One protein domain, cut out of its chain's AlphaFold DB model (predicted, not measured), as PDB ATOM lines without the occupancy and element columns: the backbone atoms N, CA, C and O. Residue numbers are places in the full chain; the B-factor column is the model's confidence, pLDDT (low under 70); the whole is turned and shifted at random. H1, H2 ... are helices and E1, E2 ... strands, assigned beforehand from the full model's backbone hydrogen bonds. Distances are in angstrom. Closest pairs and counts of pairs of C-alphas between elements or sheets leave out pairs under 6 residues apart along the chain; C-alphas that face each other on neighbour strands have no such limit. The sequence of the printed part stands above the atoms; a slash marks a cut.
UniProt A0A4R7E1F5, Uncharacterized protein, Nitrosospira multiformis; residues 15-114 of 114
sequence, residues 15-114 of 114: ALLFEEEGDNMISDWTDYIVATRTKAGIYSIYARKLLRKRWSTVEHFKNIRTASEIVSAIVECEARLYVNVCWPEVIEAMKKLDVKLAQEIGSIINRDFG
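What this domain is: This is residues 15 to 114 of the 114 residues of an uncharacterized protein of Nitrosospira multiformis (UniProt A0A4R7E1F5). A twisted sheet of four long antiparallel strands is a wall with two helices, H1 and H2, over one face and its other face bare; a third helix, H3, is off the sheet and packs on H2 and on residues 67 to 71 of H1. The strands run roughly along the longest axis, and the two C-alphas farthest apart, those of Met 25 and Ala 40, lie in strand links near its two ends. The 100 printed residues hold four strands followed by three helices, E1 E2 E3 E4 H1 H2 H3, with sheet order E1 - E2 - E3 - E4, and the class is mixed, helices and strands. The whole is compact, with a radius of gyration of the C-alphas of 13.7 A and spans of 42 by 32 by 19 A.

Where its parts are: E1 is residues 15 to 23, 24.1 A long, beginning at C-alpha 15 (22.575, -25.152, -119.580). E2 is residues 28 to 37, 29.7 A, and E3 residues 43 to 51, 25.6 A. E4, residues 54 to 64, spans 26.7 A and bends by 58 degrees at residue 58. H1, the longest helix, is residues 67 to 81, 21.1 A, from C-alpha 67 (13.543, -17.442, -129.243). H2 is residues 87 to 95, 12.4 A. H3 is residues 99 to 112, 20.3 A, ending at C-alpha 112 (9.246, -24.929, -139.039).

How they stand to each other: The sheet is a meander, each strand the antiparallel neighbour of the one before, with edge strands E1 and E4. In the hairpin E1 and E2, N 20 and O 31 are within hydrogen-bond range at 3.0 A. In the hairpin E2 and E3, N 32 and O 48 are 2.8 A apart, and in the hairpin E3 and E4, N 47 and O 59 are 2.9 A apart, both within that range. H1 and H2 are on the same face, an arrangement of two layers, helices on one face of a sheet. H1 has a height over the sheet of 8.5 A and runs along the strands, over E3, at 12 degrees to it on the local plane; their closest C-alphas are those of Ala 47 and Cys 77, 5.7 A apart. H2 has a height over the sheet of 7.4 A and runs along the strands, over E1, at 4 degrees to it on the local plane; their closest C-alphas are those of Leu 17 and Val 90, 4.9 A apart. H1 and H2 are apart. H3 is not on the sheet. H2 and H3 form a helical hairpin and touch, with closest C-alphas Ile 91 and Ala 102 at 5.3 A, at a shallow tilt of 19 degrees, opposite ways. H1 touches H3 with residues 67 to 71 alone; the closest C-alphas are those of Ala 67 and Ile 105, 5.2 A apart, and the steep tilt of 69 degrees, the same way, is only just short of about perpendicular. In H1, H2 and H3 every O i to N i+4 pair is within hydrogen-bond range.

The domain as a whole: The C-alphas of Met 25 and Ala 40 are 44.8 A apart. The printed part has no cut, and its six links between named elements are tight. The mean pLDDT of the printed part is 93.4; residues 113 to 114 are under 70.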
ATOM      1  N   ALA A  15      23.131 -23.854-119.251       95.94
ATOM      2  CA  ALA A  15      22.575 -25.152-119.580       95.94
ATOM      3  C   ALA A  15      23.391 -25.781-120.708       95.94
ATOM      4  O   ALA A  15      23.705 -25.128-121.704       95.94
ATOM      5  N   LEU A  16      23.728 -27.054-120.530       96.62
ATOM      6  CA  LEU A  16      24.240 -27.900-121.596       96.62
ATOM      7  C   LEU A  16      23.060 -28.287-122.490       96.62
ATOM      8  O   LEU A  16      22.084 -28.835-121.981       96.62
ATOM      9  N   LEU A  17      23.138 -27.945-123.772       96.62
ATOM     10  CA  LEU A  17      22.083 -28.212-124.754       96.62
ATOM     11  C   LEU A  17      22.372 -29.469-125.572       96.62
ATOM     12  O   LEU A  17      21.441 -30.121-126.023       96.62
ATOM     13  N   PHE A  18      23.652 -29.767-125.781       97.19
ATOM     14  CA  PHE A  18      24.117 -30.881-126.594       97.19
ATOM     15  C   PHE A  18      25.520 -31.292-126.154       97.19
ATOM     16  O   PHE A  18      26.351 -30.416-125.886       97.19
ATOM     17  N   GLU A  19      25.765 -32.597-126.113       95.94
ATOM     18  CA  GLU A  19      27.064 -33.226-125.893       95.94
ATOM     19  C   GLU A  19      27.149 -34.471-126.776       95.94
ATOM     20  O   GLU A  19      26.275 -35.333-126.701       95.94
ATOM     21  N   GLU A  20      28.190 -34.561-127.598       94.69
ATOM     22  CA  GLU A  20      28.454 -35.741-128.422       94.69
ATOM     23  C   GLU A  20      29.955 -36.010-128.485       94.69
ATOM     24  O   GLU A  20      30.764 -35.113-128.743       94.69
ATOM     25  N   GLU A  21      30.332 -37.254-128.205       92.75
ATOM     26  CA  GLU A  21      31.702 -37.722-128.370       92.75
ATOM     27  C   GLU A  21      31.967 -37.986-129.853       92.75
ATOM     28  O   GLU A  21      31.191 -38.652-130.533       92.75
ATOM     29  N   GLY A  22      33.079 -37.455-130.347       88.19
ATOM     30  CA  GLY A  22      33.582 -37.717-131.682       88.19
ATOM     31  C   GLY A  22      34.956 -38.358-131.602       88.19
ATOM     32  O   GLY A  22      35.802 -37.961-130.798       88.19
ATOM     33  N   ASP A  23      35.202 -39.327-132.468       88.75
ATOM     34  CA  ASP A  23      36.516 -39.923-132.626       88.75
ATOM     35  C   ASP A  23      36.945 -39.931-134.091       88.75
ATOM     36  O   ASP A  23      36.168 -39.761-135.036       88.75
ATOM     37  N   ASN A  24      38.247 -40.074-134.277       82.69
ATOM     38  CA  ASN A  24      38.803 -40.586-135.509       82.69
ATOM     39  C   ASN A  24      40.056 -41.399-135.176       82.69
ATOM     40  O   ASN A  24      40.519 -41.435-134.039       82.69
ATOM     41  N   MET A  25      40.684 -41.990-136.193       84.00
ATOM     42  CA  MET A  25      41.906 -42.794-136.032       84.00
ATOM     43  C   MET A  25      43.109 -42.038-135.410       84.00
ATOM     44  O   MET A  25      44.153 -42.646-135.187       84.00
ATOM     45  N   ILE A  26      43.019 -40.718-135.190       76.44
ATOM     46  CA  ILE A  26      44.117 -39.827-134.776       76.44
ATOM     47  C   ILE A  26      43.845 -39.154-133.414       76.44
ATOM     48  O   ILE A  26      44.793 -38.859-132.671       76.44
ATOM     49  N   SER A  27      42.591 -38.850-133.079       81.94
ATOM     50  CA  SER A  27      42.232 -38.203-131.817       81.94
ATOM     51  C   SER A  27      40.744 -38.290-131.505       81.94
ATOM     52  O   SER A  27      39.917 -38.168-132.402       81.94
ATOM     53  N   ASP A  28      40.451 -38.298-130.208       89.31
ATOM     54  CA  ASP A  28      39.098 -38.179-129.664       89.31
ATOM     55  C   ASP A  28      38.826 -36.730-129.246       89.31
ATOM     56  O   ASP A  28      39.736 -36.015-128.793       89.31
ATOM     57  N   TRP A  29      37.585 -36.287-129.392       93.38
ATOM     58  CA  TRP A  29      37.091 -35.001-128.917       93.38
ATOM     59  C   TRP A  29      35.641 -35.121-128.456       93.38
ATOM     60  O   TRP A  29      34.956 -36.094-128.740       93.38
ATOM     61  N   THR A  30      35.150 -34.092-127.777       94.44
ATOM     62  CA  THR A  30      33.726 -33.990-127.445       94.44
ATOM     63  C   THR A  30      33.211 -32.628-127.879       94.44
ATOM     64  O   THR A  30      33.837 -31.597-127.596       94.44
ATOM     65  N   ASP A  31      32.111 -32.635-128.621       95.50
ATOM     66  CA  ASP A  31      31.390 -31.467-129.102       95.50
ATOM     67  C   ASP A  31      30.324 -31.047-128.100       95.50
ATOM     68  O   ASP A  31      29.613 -31.873-127.537       95.50
ATOM     69  N   TYR A  32      30.210 -29.741-127.881       96.69
ATOM     70  CA  TYR A  32      29.295 -29.165-126.908       96.69
ATOM     71  C   TYR A  32      28.575 -27.954-127.480       96.69
ATOM     72  O   TYR A  32      29.211 -27.045-128.025       96.69
ATOM     73  N   ILE A  33      27.271 -27.874-127.223       97.56
ATOM     74  CA  ILE A  33      26.505 -26.634-127.357       97.56
ATOM     75  C   ILE A  33      26.001 -26.233-125.976       97.56
ATOM     76  O   ILE A  33      25.355 -27.008-125.270       97.56
ATOM     77  N   VAL A  34      26.318 -25.007-125.564       97.00
ATOM     78  CA  VAL A  34      25.996 -24.488-124.231       97.00
ATOM     79  C   VAL A  34      25.260 -23.165-124.354       97.00
ATOM     80  O   VAL A  34      25.703 -22.267-125.067       97.00
ATOM     81  N   ALA A  35      24.179 -23.010-123.594       97.50
ATOM     82  CA  ALA A  35      23.502 -21.738-123.401       97.50
ATOM     83  C   ALA A  35      23.875 -21.125-122.052       97.50
ATOM     84  O   ALA A  35      24.016 -21.817-121.047       97.50
ATOM     85  N   THR A  36      23.966 -19.802-122.011       96.88
ATOM     86  CA  THR A  36      24.063 -19.032-120.766       96.88
ATOM     87  C   THR A  36      23.019 -17.928-120.757       96.88
ATOM     88  O   THR A  36      22.639 -17.427-121.817       96.88
ATOM     89  N   ARG A  37      22.573 -17.527-119.565       96.00
ATOM     90  CA  ARG A  37      21.584 -16.463-119.371       96.00
ATOM     91  C   ARG A  37      22.045 -15.501-118.285       96.00
ATOM     92  O   ARG A  37      22.380 -15.898-117.172       96.00
ATOM     93  N   THR A  38      22.039 -14.211-118.587       95.00
ATOM     94  CA  THR A  38      22.280 -13.159-117.591       95.00
ATOM     95  C   THR A  38      21.015 -12.864-116.778       95.00
ATOM     96  O   THR A  38      19.902 -13.160-117.205       95.00
ATOM     97  N   LYS A  39      21.153 -12.192-115.625       90.50
ATOM     98  CA  LYS A  39      19.991 -11.733-114.833       90.50
ATOM     99  C   LYS A  39      19.060 -10.785-115.604       90.50
ATOM    100  O   LYS A  39      17.885 -10.705-115.275       90.50
ATOM    101  N   ALA A  40      19.576 -10.095-116.622       92.12
ATOM    102  CA  ALA A  40      18.807  -9.199-117.485       92.12
ATOM    103  C   ALA A  40      18.040  -9.936-118.604       92.12
ATOM    104  O   ALA A  40      17.460  -9.284-119.464       92.12
ATOM    105  N   GLY A  41      18.068 -11.275-118.636       92.75
ATOM    106  CA  GLY A  41      17.402 -12.063-119.678       92.75
ATOM    107  C   GLY A  41      18.126 -12.048-121.028       92.75
ATOM    108  O   GLY A  41      17.521 -12.360-122.043       92.75
ATOM    109  N   ILE A  42      19.411 -11.680-121.051       95.69
ATOM    110  CA  ILE A  42      20.248 -11.740-122.256       95.69
ATOM    111  C   ILE A  42      20.932 -13.102-122.321       95.69
ATOM    112  O   ILE A  42      21.554 -13.511-121.333       95.69
ATOM    113  N   TYR A  43      20.854 -13.753-123.479       97.50
ATOM    114  CA  TYR A  43      21.397 -15.081-123.731       97.50
ATOM    115  C   TYR A  43      22.709 -15.034-124.512       97.50
ATOM    116  O   TYR A  43      23.030 -14.076-125.224       97.50
ATOM    117  N   SER A  44      23.495 -16.093-124.366       97.56
ATOM    118  CA  SER A  44      24.629 -16.384-125.244       97.56
ATOM    119  C   SER A  44      24.712 -17.882-125.488       97.56
ATOM    120  O   SER A  44      24.521 -18.653-124.545       97.56
ATOM    121  N   ILE A  45      24.987 -18.267-126.731       97.69
ATOM    122  CA  ILE A  45      25.115 -19.656-127.182       97.69
ATOM    123  C   ILE A  45      26.564 -19.887-127.609       97.69
ATOM    124  O   ILE A  45      27.156 -19.055-128.299       97.69
ATOM    125  N   TYR A  46      27.136 -21.001-127.168       97.12
ATOM    126  CA  TYR A  46      28.525 -21.369-127.406       97.12
ATOM    127  C   TYR A  46      28.580 -22.737-128.072       97.12
ATOM    128  O   TYR A  46      28.050 -23.691-127.509       97.12
ATOM    129  N   ALA A  47      29.307 -22.837-129.181       97.00
ATOM    130  CA  ALA A  47      29.794 -24.104-129.713       97.00
ATOM    131  C   ALA A  47      31.228 -24.317-129.216       97.00
ATOM    132  O   ALA A  47      32.092 -23.448-129.394       97.00
ATOM    133  N   ARG A  48      31.505 -25.441-128.556       94.81
ATOM    134  CA  ARG A  48      32.821 -25.725-127.970       94.81
ATOM    135  C   ARG A  48      33.248 -27.156-128.263       94.81
ATOM    136  O   ARG A  48      32.422 -28.053-128.272       94.81
ATOM    137  N   LYS A  49      34.555 -27.352-128.418       94.06
ATOM    138  CA  LYS A  49      35.201 -28.666-128.489       94.06
ATOM    139  C   LYS A  49      36.128 -28.857-127.299       94.06
ATOM    140  O   LYS A  49      36.891 -27.947-126.956       94.06
ATOM    141  N   LEU A  50      36.094 -30.042-126.702       92.81
ATOM    142  CA  LEU A  50      37.104 -30.509-125.760       92.81
ATOM    143  C   LEU A  50      38.005 -31.517-126.474       92.81
ATOM    144  O   LEU A  50      37.575 -32.612-126.803       92.81
ATOM    145  N   LEU A  51      39.262 -31.145-126.716       90.75
ATOM    146  CA  LEU A  51      40.257 -31.990-127.379       90.75
ATOM    147  C   LEU A  51      41.454 -32.164-126.447       90.75
ATOM    148  O   LEU A  51      42.095 -31.175-126.087       90.75
ATOM    149  N   ARG A  52      41.783 -33.399-126.048       86.31
ATOM    150  CA  ARG A  52      42.947 -33.694-125.179       86.31
ATOM    151  C   ARG A  52      43.021 -32.773-123.946       86.31
ATOM    152  O   ARG A  52      44.074 -32.210-123.635       86.31
ATOM    153  N   LYS A  53      41.883 -32.584-123.264       83.50
ATOM    154  CA  LYS A  53      41.726 -31.697-122.091       83.50
ATOM    155  C   LYS A  53      41.963 -30.211-122.379       83.50
ATOM    156  O   LYS A  53      42.278 -29.441-121.474       83.50
ATOM    157  N   ARG A  54      41.848 -29.782-123.634       87.19
ATOM    158  CA  ARG A  54      41.904 -28.374-124.028       87.19
ATOM    159  C   ARG A  54      40.573 -27.963-124.619       87.19
ATOM    160  O   ARG A  54      40.081 -28.575-125.562       87.19
ATOM    161  N   TRP A  55      40.014 -26.912-124.043       90.56
ATOM    162  CA  TRP A  55      38.796 -26.298-124.533       90.56
ATOM    163  C   TRP A  55      39.098 -25.349-125.687       90.56
ATOM    164  O   TRP A  55      39.921 -24.446-125.541       90.56
ATOM    165  N   SER A  56      38.346 -25.492-126.769       91.94
ATOM    166  CA  SER A  56      38.309 -24.553-127.885       91.94
ATOM    167  C   SER A  56      36.877 -24.077-128.077       91.94
ATOM    168  O   SER A  56      35.956 -24.887-128.143       91.94
ATOM    169  N   THR A  57      36.672 -22.766-128.158       94.38
ATOM    170  CA  THR A  57      35.386 -22.209-128.588       94.38
ATOM    171  C   THR A  57      35.407 -22.118-130.105       94.38
ATOM    172  O   THR A  57      36.254 -21.421-130.657       94.38
ATOM    173  N   VAL A  58      34.504 -22.849-130.751       94.75
ATOM    174  CA  VAL A  58      34.349 -22.864-132.209       94.75
ATOM    175  C   VAL A  58      33.521 -21.664-132.647       94.75
ATOM    176  O   VAL A  58      33.891 -20.982-133.594       94.75
ATOM    177  N   GLU A  59      32.444 -21.377-131.916       96.50
ATOM    178  CA  GLU A  59      31.554 -20.257-132.209       96.50
ATOM    179  C   GLU A  59      30.936 -19.691-130.925       96.50
ATOM    180  O   GLU A  59      30.784 -20.397-129.920       96.50
ATOM    181  N   HIS A  60      30.604 -18.400-130.943       96.06
ATOM    182  CA  HIS A  60      30.000 -17.710-129.812       96.06
ATOM    183  C   HIS A  60      29.039 -16.600-130.253       96.06
ATOM    184  O   HIS A  60      29.444 -15.483-130.580       96.06
ATOM    185  N   PHE A  61      27.744 -16.866-130.093       97.62
ATOM    186  CA  PHE A  61      26.677 -15.895-130.297       97.62
ATOM    187  C   PHE A  61      26.336 -15.175-128.988       97.62
ATOM    188  O   PHE A  61      26.067 -15.809-127.967       97.62
ATOM    189  N   LYS A  62      26.338 -13.839-129.013       95.62
ATOM    190  CA  LYS A  62      26.122 -12.966-127.845       95.62
ATOM    191  C   LYS A  62      24.879 -12.107-128.016       95.62
ATOM    192  O   LYS A  62      24.438 -11.863-129.132       95.62
ATOM    193  N   ASN A  63      24.411 -11.536-126.907       95.88
ATOM    194  CA  ASN A  63      23.346 -10.530-126.883       95.88
ATOM    195  C   ASN A  63      22.002 -11.004-127.460       95.88
ATOM    196  O   ASN A  63      21.199 -10.174-127.877       95.88
ATOM    197  N   ILE A  64      21.743 -12.313-127.429       96.88
ATOM    198  CA  ILE A  64      20.507 -12.909-127.937       96.88
ATOM    199  C   ILE A  64      19.353 -12.593-126.983       96.88
ATOM    200  O   ILE A  64      19.518 -12.681-125.760       96.88
ATOM    201  N   ARG A  65      18.189 -12.219-127.522       95.00
ATOM    202  CA  ARG A  65      17.018 -11.821-126.718       95.00
ATOM    203  C   ARG A  65      15.735 -12.544-127.095       95.00
ATOM    204  O   ARG A  65      14.801 -12.541-126.299       95.00
ATOM    205  N   THR A  66      15.677 -13.137-128.279       96.25
ATOM    206  CA  THR A  66      14.461 -13.757-128.813       96.25
ATOM    207  C   THR A  66      14.638 -15.256-129.027       96.25
ATOM    208  O   THR A  66      15.748 -15.739-129.254       96.25
ATOM    209  N   ALA A  67      13.534 -16.005-128.979       96.62
ATOM    210  CA  ALA A  67      13.543 -17.442-129.243       96.62
ATOM    211  C   ALA A  67      14.026 -17.770-130.669       96.62
ATOM    212  O   ALA A  67      14.775 -18.725-130.852       96.62
ATOM    213  N   SER A  68      13.670 -16.949-131.663       96.62
ATOM    214  CA  SER A  68      14.125 -17.116-133.050       96.62
ATOM    215  C   SER A  68      15.639 -16.980-133.184       96.62
ATOM    216  O   SER A  68      16.266 -17.807-133.832       96.62
ATOM    217  N   GLU A  69      16.244 -15.985-132.526       97.44
ATOM    218  CA  GLU A  69      17.703 -15.822-132.508       97.44
ATOM    219  C   GLU A  69      18.404 -17.001-131.819       97.44
ATOM    220  O   GLU A  69      19.496 -17.378-132.237       97.44
ATOM    221  N   ILE A  70      17.791 -17.603-130.788       96.75
ATOM    222  CA  ILE A  70      18.325 -18.826-130.166       96.75
ATOM    223  C   ILE A  70      18.287 -19.990-131.151       96.75
ATOM    224  O   ILE A  70      19.304 -20.660-131.311       96.75
ATOM    225  N   VAL A  71      17.149 -20.222-131.812       97.25
ATOM    226  CA  VAL A  71      17.015 -21.298-132.806       97.25
ATOM    227  C   VAL A  71      18.053 -21.122-133.911       97.25
ATOM    228  O   VAL A  71      18.822 -22.044-134.161       97.25
ATOM    229  N   SER A  72      18.156 -19.927-134.502       97.00
ATOM    230  CA  SER A  72      19.152 -19.651-135.540       97.00
ATOM    231  C   SER A  72      20.584 -19.856-135.042       97.00
ATOM    232  O   SER A  72      21.385 -20.464-135.742       97.00
ATOM    233  N   ALA A  73      20.913 -19.409-133.826       97.94
ATOM    234  CA  ALA A  73      22.245 -19.606-133.258       97.94
ATOM    235  C   ALA A  73      22.583 -21.090-133.046       97.94
ATOM    236  O   ALA A  73      23.725 -21.488-133.264       97.94
ATOM    237  N   ILE A  74      21.615 -21.910-132.627       97.38
ATOM    238  CA  ILE A  74      21.812 -23.355-132.441       97.38
ATOM    239  C   ILE A  74      21.975 -24.056-133.794       97.38
ATOM    240  O   ILE A  74      22.913 -24.832-133.931       97.38
ATOM    241  N   VAL A  75      21.164 -23.716-134.799       96.62
ATOM    242  CA  VAL A  75      21.299 -24.257-136.168       96.62
ATOM    243  C   VAL A  75      22.659 -23.910-136.781       96.62
ATOM    244  O   VAL A  75      23.309 -24.743-137.408       96.62
ATOM    245  N   GLU A  76      23.151 -22.693-136.557       97.31
ATOM    246  CA  GLU A  76      24.509 -22.331-136.968       97.31
ATOM    247  C   GLU A  76      25.570 -23.133-136.194       97.31
ATOM    248  O   GLU A  76      26.575 -23.543-136.771       97.31
ATOM    249  N   CYS A  77      25.359 -23.418-134.903       97.44
ATOM    250  CA  CYS A  77      26.256 -24.294-134.142       97.44
ATOM    251  C   CYS A  77      26.270 -25.729-134.697       97.44
ATOM    252  O   CYS A  77      27.354 -26.294-134.832       97.44
ATOM    253  N   GLU A  78      25.111 -26.293-135.053       95.62
ATOM    254  CA  GLU A  78      24.982 -27.600-135.720       95.62
ATOM    255  C   GLU A  78      25.830 -27.652-136.993       95.62
ATOM    256  O   GLU A  78      26.697 -28.516-137.137       95.62
ATOM    257  N   ALA A  79      25.668 -26.658-137.871       95.62
ATOM    258  CA  ALA A  79      26.411 -26.569-139.125       95.62
ATOM    259  C   ALA A  79      27.929 -26.431-138.913       95.62
ATOM    260  O   ALA A  79      28.719 -27.002-139.666       95.62
ATOM    261  N   ARG A  80      28.361 -25.682-137.889       94.81
ATOM    262  CA  ARG A  80      29.787 -25.473-137.576       94.81
ATOM    263  C   ARG A  80      30.454 -26.698-136.968       94.81
ATOM    264  O   ARG A  80      31.650 -26.898-137.186       94.81
ATOM    265  N   LEU A  81      29.715 -27.469-136.177       93.12
ATOM    266  CA  LEU A  81      30.218 -28.678-135.530       93.12
ATOM    267  C   LEU A  81      30.001 -29.936-136.380       93.12
ATOM    268  O   LEU A  81      30.642 -30.944-136.102       93.12
ATOM    269  N   TYR A  82      29.185 -29.850-137.437       93.38
ATOM    270  CA  TYR A  82      28.731 -30.979-138.255       93.38
ATOM    271  C   TYR A  82      27.966 -32.030-137.437       93.38
ATOM    272  O   TYR A  82      28.156 -33.230-137.623       93.38
ATOM    273  N   VAL A  83      27.096 -31.562-136.540       93.31
ATOM    274  CA  VAL A  83      26.260 -32.388-135.648       93.31
ATOM    275  C   VAL A  83      24.786 -32.040-135.832       93.31
ATOM    276  O   VAL A  83      24.474 -30.984-136.378       93.31
ATOM    277  N   ASN A  84      23.884 -32.893-135.342       93.81
ATOM    278  CA  ASN A  84      22.450 -32.604-135.279       93.81
ATOM    279  C   ASN A  84      21.974 -32.685-133.827       93.81
ATOM    280  O   ASN A  84      22.204 -33.688-133.151       93.81
ATOM    281  N   VAL A  85      21.285 -31.655-133.351       94.31
ATOM    282  CA  VAL A  85      20.744 -31.605-131.994       94.31
ATOM    283  C   VAL A  85      19.374 -32.267-131.906       94.31
ATOM    284  O   VAL A  85      18.522 -32.165-132.789       94.31
ATOM    285  N   CYS A  86      19.112 -32.888-130.761       95.12
ATOM    286  CA  CYS A  86      17.778 -33.338-130.397       95.12
ATOM    287  C   CYS A  86      16.978 -32.153-129.827       95.12
ATOM    288  O   CYS A  86      17.097 -31.815-128.648       95.12
ATOM    289  N   TRP A  87      16.150 -31.499-130.649       94.94
ATOM    290  CA  TRP A  87      15.361 -30.329-130.223       94.94
ATOM    291  C   TRP A  87      14.523 -30.532-128.947       94.94
ATOM    292  O   TRP A  87      14.505 -29.619-128.117       94.94
ATOM    293  N   PRO A  88      13.862 -31.686-128.716       95.62
ATOM    294  CA  PRO A  88      13.192 -31.953-127.442       95.62
ATOM    295  C   PRO A  88      14.118 -31.847-126.221       95.62
ATOM    296  O   PRO A  88      13.731 -31.262-125.206       95.62
ATOM    297  N   GLU A  89      15.350 -32.351-126.320       95.88
ATOM    298  CA  GLU A  89      16.350 -32.267-125.249       95.88
ATOM    299  C   GLU A  89      16.862 -30.838-125.068       95.88
ATOM    300  O   GLU A  89      16.970 -30.361-123.935       95.88
ATOM    301  N   VAL A  90      17.083 -30.113-126.169       96.81
ATOM    302  CA  VAL A  90      17.435 -28.685-126.142       96.81
ATOM    303  C   VAL A  90      16.361 -27.881-125.408       96.81
ATOM    304  O   VAL A  90      16.681 -27.069-124.538       96.81
ATOM    305  N   ILE A  91      15.083 -28.111-125.718       96.75
ATOM    306  CA  ILE A  91      13.956 -27.430-125.070       96.75
ATOM    307  C   ILE A  91      13.934 -27.752-123.573       96.75
ATOM    308  O   ILE A  91      13.784 -26.844-122.752       96.75
ATOM    309  N   GLU A  92      14.118 -29.017-123.194       96.62
ATOM    310  CA  GLU A  92      14.152 -29.425-121.787       96.62
ATOM    311  C   GLU A  92      15.328 -28.792-121.028       96.62
ATOM    312  O   GLU A  92      15.163 -28.282-119.918       96.62
ATOM    313  N   ALA A  93      16.509 -28.728-121.644       96.31
ATOM    314  CA  ALA A  93      17.660 -28.037-121.082       96.31
ATOM    315  C   ALA A  93      17.404 -26.527-120.929       96.31
ATOM    316  O   ALA A  93      17.718 -25.950-119.885       96.31
ATOM    317  N   MET A  94      16.779 -25.890-121.924       96.94
ATOM    318  CA  MET A  94      16.456 -24.461-121.903       96.94
ATOM    319  C   MET A  94      15.448 -24.086-120.812       96.94
ATOM    320  O   MET A  94      15.554 -22.991-120.252       96.94
ATOM    321  N   LYS A  95      14.538 -24.988-120.414       96.25
ATOM    322  CA  LYS A  95      13.622 -24.752-119.279       96.25
ATOM    323  C   LYS A  95      14.361 -24.466-117.970       96.25
ATOM    324  O   LYS A  95      13.837 -23.733-117.133       96.25
ATOM    325  N   LYS A  96      15.588 -24.983-117.802       93.75
ATOM    326  CA  LYS A  96      16.443 -24.698-116.633       93.75
ATOM    327  C   LYS A  96      16.876 -23.229-116.570       93.75
ATOM    328  O   LYS A  96      17.218 -22.742-115.496       93.75
ATOM    329  N   LEU A  97      16.877 -22.525-117.705       94.19
ATOM    330  CA  LEU A  97      17.225 -21.106-117.799       94.19
ATOM    331  C   LEU A  97      15.987 -20.208-117.807       94.19
ATOM    332  O   LEU A  97      15.972 -19.182-117.116       94.19
ATOM    333  N   ASP A  98      14.986 -20.570-118.612       95.62
ATOM    334  CA  ASP A  98      13.748 -19.814-118.798       95.62
ATOM    335  C   ASP A  98      12.655 -20.695-119.424       95.62
ATOM    336  O   ASP A  98      12.696 -21.036-120.608       95.62
ATOM    337  N   VAL A  99      11.656 -21.062-118.619       95.81
ATOM    338  CA  VAL A  99      10.546 -21.931-119.043       95.81
ATOM    339  C   VAL A  99       9.723 -21.299-120.163       95.81
ATOM    340  O   VAL A  99       9.322 -22.002-121.090       95.81
ATOM    341  N   LYS A 100       9.478 -19.984-120.101       95.75
ATOM    342  CA  LYS A 100       8.645 -19.296-121.092       95.75
ATOM    343  C   LYS A 100       9.353 -19.273-122.443       95.75
ATOM    344  O   LYS A 100       8.761 -19.641-123.453       95.75
ATOM    345  N   LEU A 101      10.637 -18.921-122.451       94.69
ATOM    346  CA  LEU A 101      11.416 -18.903-123.687       94.69
ATOM    347  C   LEU A 101      11.569 -20.305-124.294       94.69
ATOM    348  O   LEU A 101      11.497 -20.459-125.508       94.69
ATOM    349  N   ALA A 102      11.722 -21.342-123.466       95.88
ATOM    350  CA  ALA A 102      11.774 -22.724-123.944       95.88
ATOM    351  C   ALA A 102      10.474 -23.156-124.655       95.88
ATOM    352  O   ALA A 102      10.525 -23.851-125.668       95.88
ATOM    353  N   GLN A 103       9.310 -22.718-124.164       96.19
ATOM    354  CA  GLN A 103       8.021 -22.951-124.829       96.19
ATOM    355  C   GLN A 103       7.909 -22.194-126.161       96.19
ATOM    356  O   GLN A 103       7.380 -22.734-127.135       96.19
ATOM    357  N   GLU A 104       8.428 -20.964-126.229       96.62
ATOM    358  CA  GLU A 104       8.486 -20.187-127.473       96.62
ATOM    359  C   GLU A 104       9.370 -20.886-128.520       96.62
ATOM    360  O   GLU A 104       8.946 -21.036-129.665       96.62
ATOM    361  N   ILE A 105      10.540 -21.401-128.118       95.88
ATOM    362  CA  ILE A 105      11.413 -22.220-128.979       95.88
ATOM    363  C   ILE A 105      10.656 -23.443-129.500       95.88
ATOM    364  O   ILE A 105      10.607 -23.656-130.708       95.88
ATOM    365  N   GLY A 106      10.010 -24.216-128.620       94.06
ATOM    366  CA  GLY A 106       9.240 -25.393-129.038       94.06
ATOM    367  C   GLY A 106       8.125 -25.070-130.038       94.06
ATOM    368  O   GLY A 106       7.886 -25.838-130.965       94.06
ATOM    369  N   SER A 107       7.491 -23.904-129.905       94.31
ATOM    370  CA  SER A 107       6.462 -23.445-130.848       94.31
ATOM    371  C   SER A 107       7.035 -23.126-132.234       94.31
ATOM    372  O   SER A 107       6.384 -23.407-133.238       94.31
ATOM    373  N   ILE A 108       8.246 -22.560-132.296       93.50
ATOM    374  CA  ILE A 108       8.961 -22.296-133.556       93.50
ATOM    375  C   ILE A 108       9.340 -23.618-134.222       93.50
ATOM    376  O   ILE A 108       9.036 -23.816-135.394       93.50
ATOM    377  N   ILE A 109       9.935 -24.547-133.467       92.19
ATOM    378  CA  ILE A 109      10.398 -25.826-134.016       92.19
ATOM    379  C   ILE A 109       9.237 -26.652-134.574       92.19
ATOM    380  O   ILE A 109       9.325 -27.133-135.697       92.19
ATOM    381  N   ASN A 110       8.117 -26.749-133.856       88.38
ATOM    382  CA  ASN A 110       6.941 -27.478-134.342       88.38
ATOM    383  C   ASN A 110       6.318 -26.861-135.604       88.38
ATOM    384  O   ASN A 110       5.633 -27.556-136.344       88.38
ATOM    385  N   ARG A 111       6.498 -25.556-135.834       86.06
ATOM    386  CA  ARG A 111       5.993 -24.883-137.036       86.06
ATOM    387  C   ARG A 111       6.930 -25.072-138.227       86.06
ATOM    388  O   ARG A 111       6.452 -25.227-139.344       86.06
ATOM    389  N   ASP A 112       8.235 -25.003-137.983       78.06
ATOM    390  CA  ASP A 112       9.246 -24.929-139.039       78.06
ATOM    391  C   ASP A 112       9.821 -26.320-139.402       78.06
ATOM    392  O   ASP A 112      10.362 -26.487-140.493       78.06
ATOM    393  N   PHE A 113       9.668 -27.319-138.520       66.81
ATOM    394  CA  PHE A 113      10.199 -28.685-138.676       66.81
ATOM    395  C   PHE A 113       9.188 -29.806-138.353       66.81
ATOM    396  O   PHE A 113       9.573 -30.977-138.351       66.81
ATOM    397  N   GLY A 114       7.939 -29.459-138.016       54.50
ATOM    398  CA  GLY A 114       6.866 -30.406-137.672       54.50
ATOM    399  C   GLY A 114       5.997 -30.849-138.842       54.50
ATOM    400  O   GLY A 114       6.137 -30.292-139.954       54.50
TER     401      GLY A 114